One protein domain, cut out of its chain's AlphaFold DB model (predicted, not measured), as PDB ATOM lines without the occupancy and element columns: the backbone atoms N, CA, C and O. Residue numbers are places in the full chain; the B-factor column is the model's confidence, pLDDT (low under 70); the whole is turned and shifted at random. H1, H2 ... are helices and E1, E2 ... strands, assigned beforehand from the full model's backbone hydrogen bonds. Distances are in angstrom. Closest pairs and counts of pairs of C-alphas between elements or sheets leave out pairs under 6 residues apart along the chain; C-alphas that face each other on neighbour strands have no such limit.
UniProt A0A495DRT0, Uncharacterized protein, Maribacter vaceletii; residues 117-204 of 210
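This is residues 117 to 204 of the 210 residues of an uncharacterized protein of Maribacter vaceletii (UniProt A0A495DRT0). A twisted four-stranded sheet has one helix, H2, slantwise over one face; residues 199 to 204 stick out. The 88 printed residues hold E1 E2 H1 E3 E4 H2, a mixed class in two layers, helix on sheet. The antiparallel sheet's order is E1 E2 E3 E4. It is only just compact, close to loose: radius of gyration of the C-alphas 14.0 A, spans 45 by 31 by 19 A.

Start at the hairpin E1, residues 118 to 129, and E2, residues 132 to 142, with N 125 and O 136 within hydrogen-bond range at 2.9 A. Next find E3, residues 155 to 163, with N 139 and O 157 at 2.8 A, then its hairpin partner E4, residues 174 to 177, with N 158 and O 176 at 2.9 A. H2, residues 187 to 203, is over E2 and E3, height over the sheet 8.5 A; the closest C-alphas to E3 are Ile 158 and Ser 191, 6.8 A. In H2, 10 of 13 O i to N i+4 pairs are within range; H1, residues 148 to 151, is too short for one and apart from H2.

Find C-alpha 118 at (-50.328, -4.701, -28.202); E1 runs 32.9 A, E2 32.6 A, E3 24.8 A. H2 runs 24.6 A to C-alpha 203 at (-32.302, -14.683, 2.755), with a kink of 32 degrees near residue 197.

Lys 131 and Pro 146 have the farthest C-alphas, 46.5 A. The printed part has no cut and no long link; pLDDT is under 70 at residues 181 to 185 and 201 to 204.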
ATOM      1  N   ASP A 117     -53.521  -4.291 -25.555       96.31
ATOM      2  CA  ASP A 117     -53.903  -4.075 -26.957       96.31
ATOM      3  C   ASP A 117     -52.774  -4.492 -27.910       96.31
ATOM      4  O   ASP A 117     -53.016  -5.027 -28.991       96.31
ATOM      5  N   GLU A 118     -51.527  -4.281 -27.483       96.06
ATOM      6  CA  GLU A 118     -50.328  -4.701 -28.202       96.06
ATOM      7  C   GLU A 118     -49.374  -5.422 -27.266       96.06
ATOM      8  O   GLU A 118     -49.172  -5.013 -26.122       96.06
ATOM      9  N   ILE A 119     -48.761  -6.489 -27.763       96.56
ATOM     10  CA  ILE A 119     -47.733  -7.237 -27.054       96.56
ATOM     11  C   ILE A 119     -46.786  -7.874 -28.060       96.56
ATOM     12  O   ILE A 119     -47.211  -8.457 -29.057       96.56
ATOM     13  N   GLU A 120     -45.493  -7.782 -27.784       95.62
ATOM     14  CA  GLU A 120     -44.450  -8.379 -28.602       95.62
ATOM     15  C   GLU A 120     -43.357  -8.960 -27.707       95.62
ATOM     16  O   GLU A 120     -42.997  -8.393 -26.671       95.62
ATOM     17  N   HIS A 121     -42.813 -10.110 -28.109       96.25
ATOM     18  CA  HIS A 121     -41.620 -10.652 -27.471       96.25
ATOM     19  C   HIS A 121     -40.432  -9.737 -27.766       96.25
ATOM     20  O   HIS A 121     -40.055  -9.551 -28.917       96.25
ATOM     21  N   PHE A 122     -39.852  -9.167 -26.714       94.00
ATOM     22  CA  PHE A 122     -38.746  -8.229 -26.841       94.00
ATOM     23  C   PHE A 122     -37.402  -8.957 -26.813       94.00
ATOM     24  O   PHE A 122     -36.545  -8.752 -27.669       94.00
ATOM     25  N   GLN A 123     -37.195  -9.813 -25.806       94.31
ATOM     26  CA  GLN A 123     -35.925 -10.509 -25.617       94.31
ATOM     27  C   GLN A 123     -36.065 -11.723 -24.694       94.31
ATOM     28  O   GLN A 123     -36.866 -11.731 -23.761       94.31
ATOM     29  N   SER A 124     -35.219 -12.733 -24.903       95.38
ATOM     30  CA  SER A 124     -34.965 -13.784 -23.911       95.38
ATOM     31  C   SER A 124     -33.678 -13.484 -23.137       95.38
ATOM     32  O   SER A 124     -32.633 -13.226 -23.740       95.38
ATOM     33  N   VAL A 125     -33.739 -13.515 -21.807       95.00
ATOM     34  CA  VAL A 125     -32.604 -13.222 -20.918       95.00
ATOM     35  C   VAL A 125     -32.219 -14.478 -20.150       95.00
ATOM     36  O   VAL A 125     -33.069 -15.136 -19.557       95.00
ATOM     37  N   VAL A 126     -30.927 -14.800 -20.127       95.06
ATOM     38  CA  VAL A 126     -30.392 -15.916 -19.337       95.06
ATOM     39  C   VAL A 126     -29.561 -15.365 -18.190       95.06
ATOM     40  O   VAL A 126     -28.577 -14.659 -18.412       95.06
ATOM     41  N   ILE A 127     -29.938 -15.716 -16.964       93.00
ATOM     42  CA  ILE A 127     -29.175 -15.412 -15.753       93.00
ATOM     43  C   ILE A 127     -28.516 -16.704 -15.273       93.00
ATOM     44  O   ILE A 127     -29.185 -17.722 -15.095       93.00
ATOM     45  N   ASN A 128     -27.199 -16.665 -15.071       92.19
ATOM     46  CA  ASN A 128     -26.434 -17.792 -14.542       92.19
ATOM     47  C   ASN A 128     -26.188 -17.576 -13.045       92.19
ATOM     48  O   ASN A 128     -25.651 -16.539 -12.660       92.19
ATOM     49  N   SER A 129     -26.519 -18.563 -12.212       86.88
ATOM     50  CA  SER A 129     -26.161 -18.564 -10.789       86.88
ATOM     51  C   SER A 129     -25.512 -19.898 -10.430       86.88
ATOM     52  O   SER A 129     -26.177 -20.913 -10.234       86.88
ATOM     53  N   GLY A 130     -24.179 -19.903 -10.364       87.25
ATOM     54  CA  GLY A 130     -23.403 -21.126 -10.184       87.25
ATOM     55  C   GLY A 130     -23.506 -22.036 -11.410       87.25
ATOM     56  O   GLY A 130     -23.082 -21.651 -12.497       87.25
ATOM     57  N   LYS A 131     -24.036 -23.251 -11.223       86.62
ATOM     58  CA  LYS A 131     -24.274 -24.216 -12.313       86.62
ATOM     59  C   LYS A 131     -25.661 -24.079 -12.942       86.62
ATOM     60  O   LYS A 131     -25.876 -24.636 -14.013       86.62
ATOM     61  N   ASP A 132     -26.561 -23.346 -12.296       89.81
ATOM     62  CA  ASP A 132     -27.954 -23.256 -12.708       89.81
ATOM     63  C   ASP A 132     -28.155 -22.109 -13.704       89.81
ATOM     64  O   ASP A 132     -27.592 -21.014 -13.555       89.81
ATOM     65  N   LYS A 133     -28.994 -22.365 -14.711       93.31
ATOM     66  CA  LYS A 133     -29.407 -21.391 -15.724       93.31
ATOM     67  C   LYS A 133     -30.883 -21.063 -15.572       93.31
ATOM     68  O   LYS A 133     -31.723 -21.957 -15.492       93.31
ATOM     69  N   PHE A 134     -31.181 -19.772 -15.584       94.62
ATOM     70  CA  PHE A 134     -32.519 -19.231 -15.398       94.62
ATOM     71  C   PHE A 134     -32.902 -18.424 -16.635       94.62
ATOM     72  O   PHE A 134     -32.300 -17.383 -16.899       94.62
ATOM     73  N   ASN A 135     -33.880 -18.913 -17.392       96.12
ATOM     74  CA  ASN A 135     -34.333 -18.285 -18.630       96.12
ATOM     75  C   ASN A 135     -35.565 -17.423 -18.366       96.12
ATOM     76  O   ASN A 135     -36.531 -17.888 -17.769       96.12
ATOM     77  N   TYR A 136     -35.544 -16.190 -18.840       96.88
ATOM     78  CA  TYR A 136     -36.637 -15.233 -18.743       96.88
ATOM     79  C   TYR A 136     -37.067 -14.831 -20.144       96.88
ATOM     80  O   TYR A 136     -36.226 -14.685 -21.032       96.88
ATOM     81  N   HIS A 137     -38.361 -14.601 -20.323       97.44
ATOM     82  CA  HIS A 137     -38.907 -13.987 -21.524       97.44
ATOM     83  C   HIS A 137     -39.444 -12.608 -21.163       97.44
ATOM     84  O   HIS A 137     -40.296 -12.480 -20.284       97.44
ATOM     85  N   VAL A 138     -38.917 -11.588 -21.830       96.12
ATOM     86  CA  VAL A 138     -39.331 -10.197 -21.674       96.12
ATOM     87  C   VAL A 138     -40.191  -9.816 -22.866       96.12
ATOM     88  O   VAL A 138     -39.826 -10.067 -24.016       96.12
ATOM     89  N   PHE A 139     -41.322  -9.193 -22.577       96.06
ATOM     90  CA  PHE A 139     -42.271  -8.685 -23.553       96.06
ATOM     91  C   PHE A 139     -42.416  -7.186 -23.380       96.06
ATOM     92  O   PHE A 139     -42.440  -6.697 -22.250       96.06
ATOM     93  N   GLN A 140     -42.558  -6.483 -24.496       94.38
ATOM     94  CA  GLN A 140     -43.090  -5.130 -24.500       94.38
ATOM     95  C   GLN A 140     -44.592  -5.210 -24.753       94.38
ATOM     96  O   GLN A 140     -45.029  -5.965 -25.620       94.38
ATOM     97  N   PHE A 141     -45.386  -4.472 -23.989       95.44
ATOM     98  CA  PHE A 141     -46.827  -4.414 -24.186       95.44
ATOM     99  C   PHE A 141     -47.365  -3.009 -23.950       95.44
ATOM    100  O   PHE A 141     -46.749  -2.197 -23.255       95.44
ATOM    101  N   LYS A 142     -48.529  -2.729 -24.525       94.88
ATOM    102  CA  LYS A 142     -49.203  -1.440 -24.431       94.88
ATOM    103  C   LYS A 142     -50.715  -1.630 -24.390       94.88
ATOM    104  O   LYS A 142     -51.243  -2.649 -24.830       94.88
ATOM    105  N   VAL A 143     -51.390  -0.634 -23.836       95.69
ATOM    106  CA  VAL A 143     -52.848  -0.500 -23.829       95.69
ATOM    107  C   VAL A 143     -53.241   0.888 -24.308       95.69
ATOM    108  O   VAL A 143     -52.461   1.837 -24.209       95.69
ATOM    109  N   TYR A 144     -54.461   1.005 -24.803       95.69
ATOM    110  CA  TYR A 144     -55.057   2.229 -25.301       95.69
ATOM    111  C   TYR A 144     -56.153   2.751 -24.371       95.69
ATOM    112  O   TYR A 144     -56.587   2.096 -23.422       95.69
ATOM    113  N   GLU A 145     -56.573   3.992 -24.611       95.31
ATOM    114  CA  GLU A 145     -57.703   4.594 -23.903       95.31
ATOM    115  C   GLU A 145     -58.954   3.704 -24.062       95.31
ATOM    116  O   GLU A 145     -59.198   3.195 -25.159       95.31
ATOM    117  N   PRO A 146     -59.771   3.508 -23.009       94.88
ATOM    118  CA  PRO A 146     -59.831   4.290 -21.769       94.88
ATOM    119  C   PRO A 146     -59.002   3.715 -20.604       94.88
ATOM    120  O   PRO A 146     -59.260   4.041 -19.442       94.88
ATOM    121  N   HIS A 147     -58.060   2.805 -20.868       94.94
ATOM    122  CA  HIS A 147     -57.287   2.170 -19.806       94.94
ATOM    123  C   HIS A 147     -56.359   3.177 -19.106       94.94
ATOM    124  O   HIS A 147     -55.662   3.952 -19.754       94.94
ATOM    125  N   TRP A 148     -56.262   3.140 -17.771       93.50
ATOM    126  CA  TRP A 148     -55.481   4.126 -17.001       93.50
ATOM    127  C   TRP A 148     -53.986   4.153 -17.369       93.50
ATOM    128  O   TRP A 148     -53.316   5.183 -17.232       93.50
ATOM    129  N   ALA A 149     -53.460   3.007 -17.805       93.12
ATOM    130  CA  ALA A 149     -52.076   2.840 -18.234       93.12
ATOM    131  C   ALA A 149     -51.830   3.293 -19.685       93.12
ATOM    132  O   ALA A 149     -50.682   3.279 -20.104       93.12
ATOM    133  N   ALA A 150     -52.848   3.752 -20.425       93.81
ATOM    134  CA  ALA A 150     -52.698   4.263 -21.793       93.81
ATOM    135  C   ALA A 150     -51.831   5.530 -21.886       93.81
ATOM    136  O   ALA A 150     -51.275   5.841 -22.936       93.81
ATOM    137  N   LYS A 151     -51.673   6.246 -20.764       91.75
ATOM    138  CA  LYS A 151     -50.712   7.353 -20.623       91.75
ATOM    139  C   LYS A 151     -49.250   6.897 -20.667       91.75
ATOM    140  O   LYS A 151     -48.361   7.726 -20.848       91.75
ATOM    141  N   ASN A 152     -48.998   5.616 -20.401       88.38
ATOM    142  CA  ASN A 152     -47.684   5.017 -20.559       88.38
ATOM    143  C   ASN A 152     -47.538   4.578 -22.019       88.38
ATOM    144  O   ASN A 152     -48.509   4.159 -22.646       88.38
ATOM    145  N   ASP A 153     -46.321   4.657 -22.551       85.56
ATOM    146  CA  ASP A 153     -46.020   4.015 -23.827       85.56
ATOM    147  C   ASP A 153     -45.828   2.499 -23.616       85.56
ATOM    148  O   ASP A 153     -46.553   1.883 -22.829       85.56
ATOM    149  N   PHE A 154     -44.853   1.875 -24.273       89.88
ATOM    150  CA  PHE A 154     -44.530   0.480 -24.006       89.88
ATOM    151  C   PHE A 154     -44.096   0.261 -22.548       89.88
ATOM    152  O   PHE A 154     -43.294   0.999 -21.973       89.88
ATOM    153  N   MET A 155     -44.647  -0.790 -21.952       92.00
ATOM    154  CA  MET A 155     -44.299  -1.312 -20.635       92.00
ATOM    155  C   MET A 155     -43.660  -2.689 -20.798       92.00
ATOM    156  O   MET A 155     -43.960  -3.408 -21.752       92.00
ATOM    157  N   PHE A 156     -42.812  -3.086 -19.849       92.75
ATOM    158  CA  PHE A 156     -42.214  -4.418 -19.851       92.75
ATOM    159  C   PHE A 156     -42.964  -5.390 -18.945       92.75
ATOM    160  O   PHE A 156     -43.297  -5.076 -17.798       92.75
ATOM    161  N   GLY A 157     -43.196  -6.594 -19.458       94.69
ATOM    162  CA  GLY A 157     -43.648  -7.750 -18.694       94.69
ATOM    163  C   GLY A 157     -42.614  -8.864 -18.777       94.69
ATOM    164  O   GLY A 157     -42.008  -9.086 -19.825       94.69
ATOM    165  N   ILE A 158     -42.379  -9.545 -17.660       95.75
ATOM    166  CA  ILE A 158     -41.319 -10.543 -17.517       95.75
ATOM    167  C   ILE A 158     -41.957 -11.848 -17.074       95.75
ATOM    168  O   ILE A 158     -42.715 -11.876 -16.108       95.75
ATOM    169  N   VAL A 159     -41.609 -12.930 -17.763       97.19
ATOM    170  CA  VAL A 159     -42.099 -14.276 -17.471       97.19
ATOM    171  C   VAL A 159     -40.915 -15.190 -17.204       97.19
ATOM    172  O   VAL A 159     -40.008 -15.307 -18.035       97.19
ATOM    173  N   GLY A 160     -40.927 -15.846 -16.047       95.31
ATOM    174  CA  GLY A 160     -39.907 -16.795 -15.627       95.31
ATOM    175  C   GLY A 160     -39.445 -16.597 -14.173       95.31
ATOM    176  O   GLY A 160     -40.103 -15.949 -13.369       95.31
ATOM    177  N   PRO A 161     -38.297 -17.166 -13.792       95.62
ATOM    178  CA  PRO A 161     -37.455 -17.994 -14.633       95.62
ATOM    179  C   PRO A 161     -38.080 -19.339 -14.995       95.62
ATOM    180  O   PRO A 161     -38.788 -19.948 -14.194       95.62
ATOM    181  N   PHE A 162     -37.706 -19.828 -16.170       94.69
ATOM    182  CA  PHE A 162     -37.741 -21.233 -16.550       94.69
ATOM    183  C   PHE A 162     -36.372 -21.854 -16.266       94.69
ATOM    184  O   PHE A 162     -35.330 -21.290 -16.626       94.69
ATOM    185  N   MET A 163     -36.372 -23.003 -15.597       92.56
ATOM    186  CA  MET A 163     -35.150 -23.716 -15.228       92.56
ATOM    187  C   MET A 163     -34.639 -24.564 -16.394       92.56
ATOM    188  O   MET A 163     -35.338 -24.813 -17.379       92.56
ATOM    189  N   GLU A 164     -33.400 -25.035 -16.284       89.00
ATOM    190  CA  GLU A 164     -32.885 -26.038 -17.210       89.00
ATOM    191  C   GLU A 164     -33.758 -27.306 -17.167       89.00
ATOM    192  O   GLU A 164     -34.084 -27.823 -16.101       89.00
ATOM    193  N   GLY A 165     -34.176 -27.782 -18.343       90.31
ATOM    194  CA  GLY A 165     -35.089 -28.922 -18.480       90.31
ATOM    195  C   GLY A 165     -36.582 -28.575 -18.480       90.31
ATOM    196  O   GLY A 165     -37.382 -29.465 -18.772       90.31
ATOM    197  N   SER A 166     -36.961 -27.314 -18.226       94.31
ATOM    198  CA  SER A 166     -38.335 -26.852 -18.453       94.31
ATOM    199  C   SER A 166     -38.756 -27.062 -19.913       94.31
ATOM    200  O   SER A 166     -37.931 -27.094 -20.832       94.31
ATOM    201  N   LYS A 167     -40.062 -27.176 -20.129       96.44
ATOM    202  CA  LYS A 167     -40.714 -27.261 -21.436       96.44
ATOM    203  C   LYS A 167     -41.644 -26.060 -21.641       96.44
ATOM    204  O   LYS A 167     -42.072 -25.445 -20.664       96.44
ATOM    205  N   PRO A 168     -41.997 -25.726 -22.896       96.81
ATOM    206  CA  PRO A 168     -43.092 -24.802 -23.162       96.81
ATOM    207  C   PRO A 168     -44.346 -25.183 -22.368       96.81
ATOM    208  O   PRO A 168     -44.695 -26.360 -22.317       96.81
ATOM    209  N   TYR A 169     -45.017 -24.180 -21.800       94.50
ATOM    210  CA  TYR A 169     -46.199 -24.306 -20.931       94.50
ATOM    211  C   TYR A 169     -45.980 -24.964 -19.561       94.50
ATOM    212  O   TYR A 169     -46.949 -25.102 -18.814       94.50
ATOM    213  N   ASP A 170     -44.742 -25.289 -19.173       91.00
ATOM    214  CA  ASP A 170     -44.441 -25.457 -17.750       91.00
ATOM    215  C   ASP A 170     -44.703 -24.131 -17.020       91.00
ATOM    216  O   ASP A 170     -44.502 -23.047 -17.575       91.00
ATOM    217  N   LEU A 171     -45.142 -24.209 -15.764       87.31
ATOM    218  CA  LEU A 171     -45.417 -23.012 -14.973       87.31
ATOM    219  C   LEU A 171     -44.125 -22.200 -14.769       87.31
ATOM    220  O   LEU A 171     -43.132 -22.760 -14.283       87.31
ATOM    221  N   PRO A 172     -44.117 -20.891 -15.089       91.31
ATOM    222  CA  PRO A 172     -43.002 -20.038 -14.721       91.31
ATOM    223  C   PRO A 172     -42.944 -19.899 -13.200       91.31
ATOM    224  O   PRO A 172     -43.956 -20.007 -12.504       91.31
ATOM    225  N   TYR A 173     -41.755 -19.619 -12.669       89.00
ATOM    226  CA  TYR A 173     -41.633 -19.345 -11.239       89.00
ATOM    227  C   TYR A 173     -42.366 -18.056 -10.829       89.00
ATOM    228  O   TYR A 173     -42.930 -17.986  -9.738       89.00
ATOM    229  N   LEU A 174     -42.328 -17.034 -11.689       90.88
ATOM    230  CA  LEU A 174     -43.004 -15.757 -11.502       90.88
ATOM    231  C   LEU A 174     -43.389 -15.147 -12.857       90.88
ATOM    232  O   LEU A 174     -42.740 -15.378 -13.878       90.88
ATOM    233  N   THR A 175     -44.415 -14.310 -12.828       93.19
ATOM    234  CA  THR A 175     -44.714 -13.339 -13.877       93.19
ATOM    235  C   THR A 175     -44.870 -11.981 -13.201       93.19
ATOM    236  O   THR A 175     -45.497 -11.907 -12.144       93.19
ATOM    237  N   ASP A 176     -44.217 -10.945 -13.731       92.38
ATOM    238  CA  ASP A 176     -44.111  -9.631 -13.080       92.38
ATOM    239  C   ASP A 176     -44.064  -8.478 -14.100       92.38
ATOM    240  O   ASP A 176     -43.593  -8.639 -15.232       92.38
ATOM    241  N   SER A 177     -44.519  -7.293 -13.685       90.56
ATOM    242  CA  SER A 177     -44.443  -6.035 -14.438       90.56
ATOM    243  C   SER A 177     -44.544  -4.822 -13.502       90.56
ATOM    244  O   SER A 177     -45.207  -4.867 -12.471       90.56
ATOM    245  N   LYS A 178     -43.912  -3.701 -13.875       85.81
ATOM    246  CA  LYS A 178     -43.952  -2.432 -13.118       85.81
ATOM    247  C   LYS A 178     -45.075  -1.465 -13.528       85.81
ATOM    248  O   LYS A 178     -45.214  -0.424 -12.890       85.81
ATOM    249  N   PHE A 179     -45.813  -1.749 -14.605       87.62
ATOM    250  CA  PHE A 179     -46.867  -0.887 -15.187       87.62
ATOM    251  C   PHE A 179     -46.507   0.603 -15.330       87.62
ATOM    252  O   PHE A 179     -47.341   1.497 -15.148       87.62
ATOM    253  N   LYS A 180     -45.242   0.892 -15.629       81.81
ATOM    254  CA  LYS A 180     -44.736   2.245 -15.863       81.81
ATOM    255  C   LYS A 180     -43.866   2.224 -17.106       81.81
ATOM    256  O   LYS A 180     -43.113   1.273 -17.303       81.81
ATOM    257  N   ASN A 181     -43.982   3.272 -17.919       69.75
ATOM    258  CA  ASN A 181     -43.049   3.503 -19.014       69.75
ATOM    259  C   ASN A 181     -41.662   3.763 -18.415       69.75
ATOM    260  O   ASN A 181     -41.540   4.541 -17.462       69.75
ATOM    261  N   ASN A 182     -40.631   3.131 -18.963       62.75
ATOM    262  CA  ASN A 182     -39.270   3.493 -18.625       62.75
ATOM    263  C   ASN A 182     -38.367   3.368 -19.854       62.75
ATOM    264  O   ASN A 182     -37.790   2.318 -20.122       62.75
ATOM    265  N   GLU A 183     -38.210   4.483 -20.569       58.50
ATOM    266  CA  GLU A 183     -37.342   4.631 -21.750       58.50
ATOM    267  C   GLU A 183     -35.871   4.248 -21.483       58.50
ATOM    268  O   GLU A 183     -35.102   4.041 -22.418       58.50
ATOM    269  N   ASN A 184     -35.474   4.128 -20.208       60.62
ATOM    270  CA  ASN A 184     -34.122   3.774 -19.779       60.62
ATOM    271  C   ASN A 184     -34.002   2.362 -19.171       60.62
ATOM    272  O   ASN A 184     -32.918   1.999 -18.707       60.62
ATOM    273  N   GLU A 185     -35.075   1.562 -19.116       67.88
ATOM    274  CA  GLU A 185     -35.002   0.202 -18.566       67.88
ATOM    275  C   GLU A 185     -34.428  -0.790 -19.583       67.88
ATOM    276  O   GLU A 185     -34.904  -0.945 -20.704       67.88
ATOM    277  N   ASN A 186     -33.380  -1.495 -19.158       80.50
ATOM    278  CA  ASN A 186     -32.785  -2.594 -19.899       80.50
ATOM    279  C   ASN A 186     -33.502  -3.904 -19.505       80.50
ATOM    280  O   ASN A 186     -33.520  -4.226 -18.311       80.50
ATOM    281  N   PRO A 187     -34.017  -4.708 -20.458       78.38
ATOM    282  CA  PRO A 187     -34.656  -6.003 -20.187       78.38
ATOM    283  C   PRO A 187     -33.843  -6.925 -19.279       78.38
ATOM    284  O   PRO A 187     -34.395  -7.665 -18.460       78.38
ATOM    285  N   LYS A 188     -32.513  -6.882 -19.415       85.12
ATOM    286  CA  LYS A 188     -31.595  -7.643 -18.572       85.12
ATOM    287  C   LYS A 188     -31.646  -7.161 -17.126       85.12
ATOM    288  O   LYS A 188     -31.765  -7.989 -16.233       85.12
ATOM    289  N   THR A 189     -31.606  -5.849 -16.901       86.62
ATOM    290  CA  THR A 189     -31.683  -5.251 -15.561       86.62
ATOM    291  C   THR A 189     -33.018  -5.555 -14.889       86.62
ATOM    292  O   THR A 189     -33.044  -5.900 -13.711       86.62
ATOM    293  N   GLU A 190     -34.122  -5.512 -15.634       86.38
ATOM    294  CA  GLU A 190     -35.425  -5.885 -15.079       86.38
ATOM    295  C   GLU A 190     -35.528  -7.385 -14.767       86.38
ATOM    296  O   GLU A 190     -36.036  -7.760 -13.710       86.38
ATOM    297  N   SER A 191     -34.976  -8.249 -15.622       89.38
ATOM    298  CA  SER A 191     -34.885  -9.689 -15.335       89.38
ATOM    299  C   SER A 191     -34.008  -9.970 -14.108       89.38
ATOM    300  O   SER A 191     -34.344 -10.828 -13.296       89.38
ATOM    301  N   GLU A 192     -32.908  -9.231 -13.932       90.38
ATOM    302  CA  GLU A 192     -32.040  -9.308 -12.750       90.38
ATOM    303  C   GLU A 192     -32.778  -8.859 -11.487       90.38
ATOM    304  O   GLU A 192     -32.745  -9.570 -10.485       90.38
ATOM    305  N   ARG A 193     -33.543  -7.761 -11.542       89.88
ATOM    306  CA  ARG A 193     -34.402  -7.319 -10.432       89.88
ATOM    307  C   ARG A 193     -35.405  -8.400 -10.029       89.88
ATOM    308  O   ARG A 193     -35.573  -8.675  -8.840       89.88
ATOM    309  N   VAL A 194     -36.089  -9.003 -11.004       89.56
ATOM    310  CA  VAL A 194     -37.040 -10.096 -10.752       89.56
ATOM    311  C   VAL A 194     -36.326 -11.298 -10.133       89.56
ATOM    312  O   VAL A 194     -36.795 -11.855  -9.139       89.56
ATOM    313  N   HIS A 195     -35.159 -11.666 -10.661       91.94
ATOM    314  CA  HIS A 195     -34.337 -12.746 -10.124       91.94
ATOM    315  C   HIS A 195     -33.950 -12.492  -8.661       91.94
ATOM    316  O   HIS A 195     -34.132 -13.350  -7.795       91.94
ATOM    317  N   GLU A 196     -33.461 -11.293  -8.354       90.19
ATOM    318  CA  GLU A 196     -33.110 -10.887  -6.996       90.19
ATOM    319  C   GLU A 196     -34.319 -10.922  -6.059       90.19
ATOM    320  O   GLU A 196     -34.216 -11.445  -4.948       90.19
ATOM    321  N   HIS A 197     -35.488 -10.452  -6.503       87.75
ATOM    322  CA  HIS A 197     -36.720 -10.550  -5.722       87.75
ATOM    323  C   HIS A 197     -37.025 -12.012  -5.353       87.75
ATOM    324  O   HIS A 197     -37.272 -12.324  -4.187       87.75
ATOM    325  N   ILE A 198     -36.931 -12.930  -6.313       85.94
ATOM    326  CA  ILE A 198     -37.232 -14.349  -6.097       85.94
ATOM    327  C   ILE A 198     -36.227 -15.022  -5.145       85.94
ATOM    328  O   ILE A 198     -36.626 -15.803  -4.272       85.94
ATOM    329  N   PHE A 199     -34.927 -14.755  -5.313       85.06
ATOM    330  CA  PHE A 199     -33.860 -15.539  -4.675       85.06
ATOM    331  C   PHE A 199     -33.145 -14.838  -3.506       85.06
ATOM    332  O   PHE A 199     -32.612 -15.528  -2.634       85.06
ATOM    333  N   LEU A 200     -33.151 -13.503  -3.422       73.94
ATOM    334  CA  LEU A 200     -32.513 -12.752  -2.328       73.94
ATOM    335  C   LEU A 200     -33.478 -12.391  -1.196       73.94
ATOM    336  O   LEU A 200     -33.071 -12.455  -0.033       73.94
ATOM    337  N   ASN A 201     -34.763 -12.128  -1.463       59.50
ATOM    338  CA  ASN A 201     -35.733 -11.893  -0.374       59.50
ATOM    339  C   ASN A 201     -35.995 -13.143   0.485       59.50
ATOM    340  O   ASN A 201     -36.478 -13.025   1.607       59.50
ATOM    341  N   LYS A 202     -35.578 -14.332   0.032       52.50
ATOM    342  CA  LYS A 202     -35.567 -15.560   0.846       52.50
ATOM    343  C   LYS A 202     -34.443 -15.620   1.889       52.50
ATOM    344  O   LYS A 202     -34.451 -16.523   2.719       52.50
ATOM    345  N   LYS A 203     -33.472 -14.696   1.856       43.50
ATOM    346  CA  LYS A 203     -32.302 -14.683   2.755       43.50
ATOM    347  C   LYS A 203     -32.404 -13.724   3.943       43.50
ATOM    348  O   LYS A 203     -31.449 -13.669   4.712       43.50
ATOM    349  N   LYS A 204     -33.504 -12.990   4.152       35.12
ATOM    350  CA  LYS A 204     -33.700 -12.284   5.431       35.12
ATOM    351  C   LYS A 204     -34.211 -13.288   6.471       35.12
ATOM    352  O   LYS A 204     -35.380 -13.662   6.384       35.12
TER     353      LYS A 204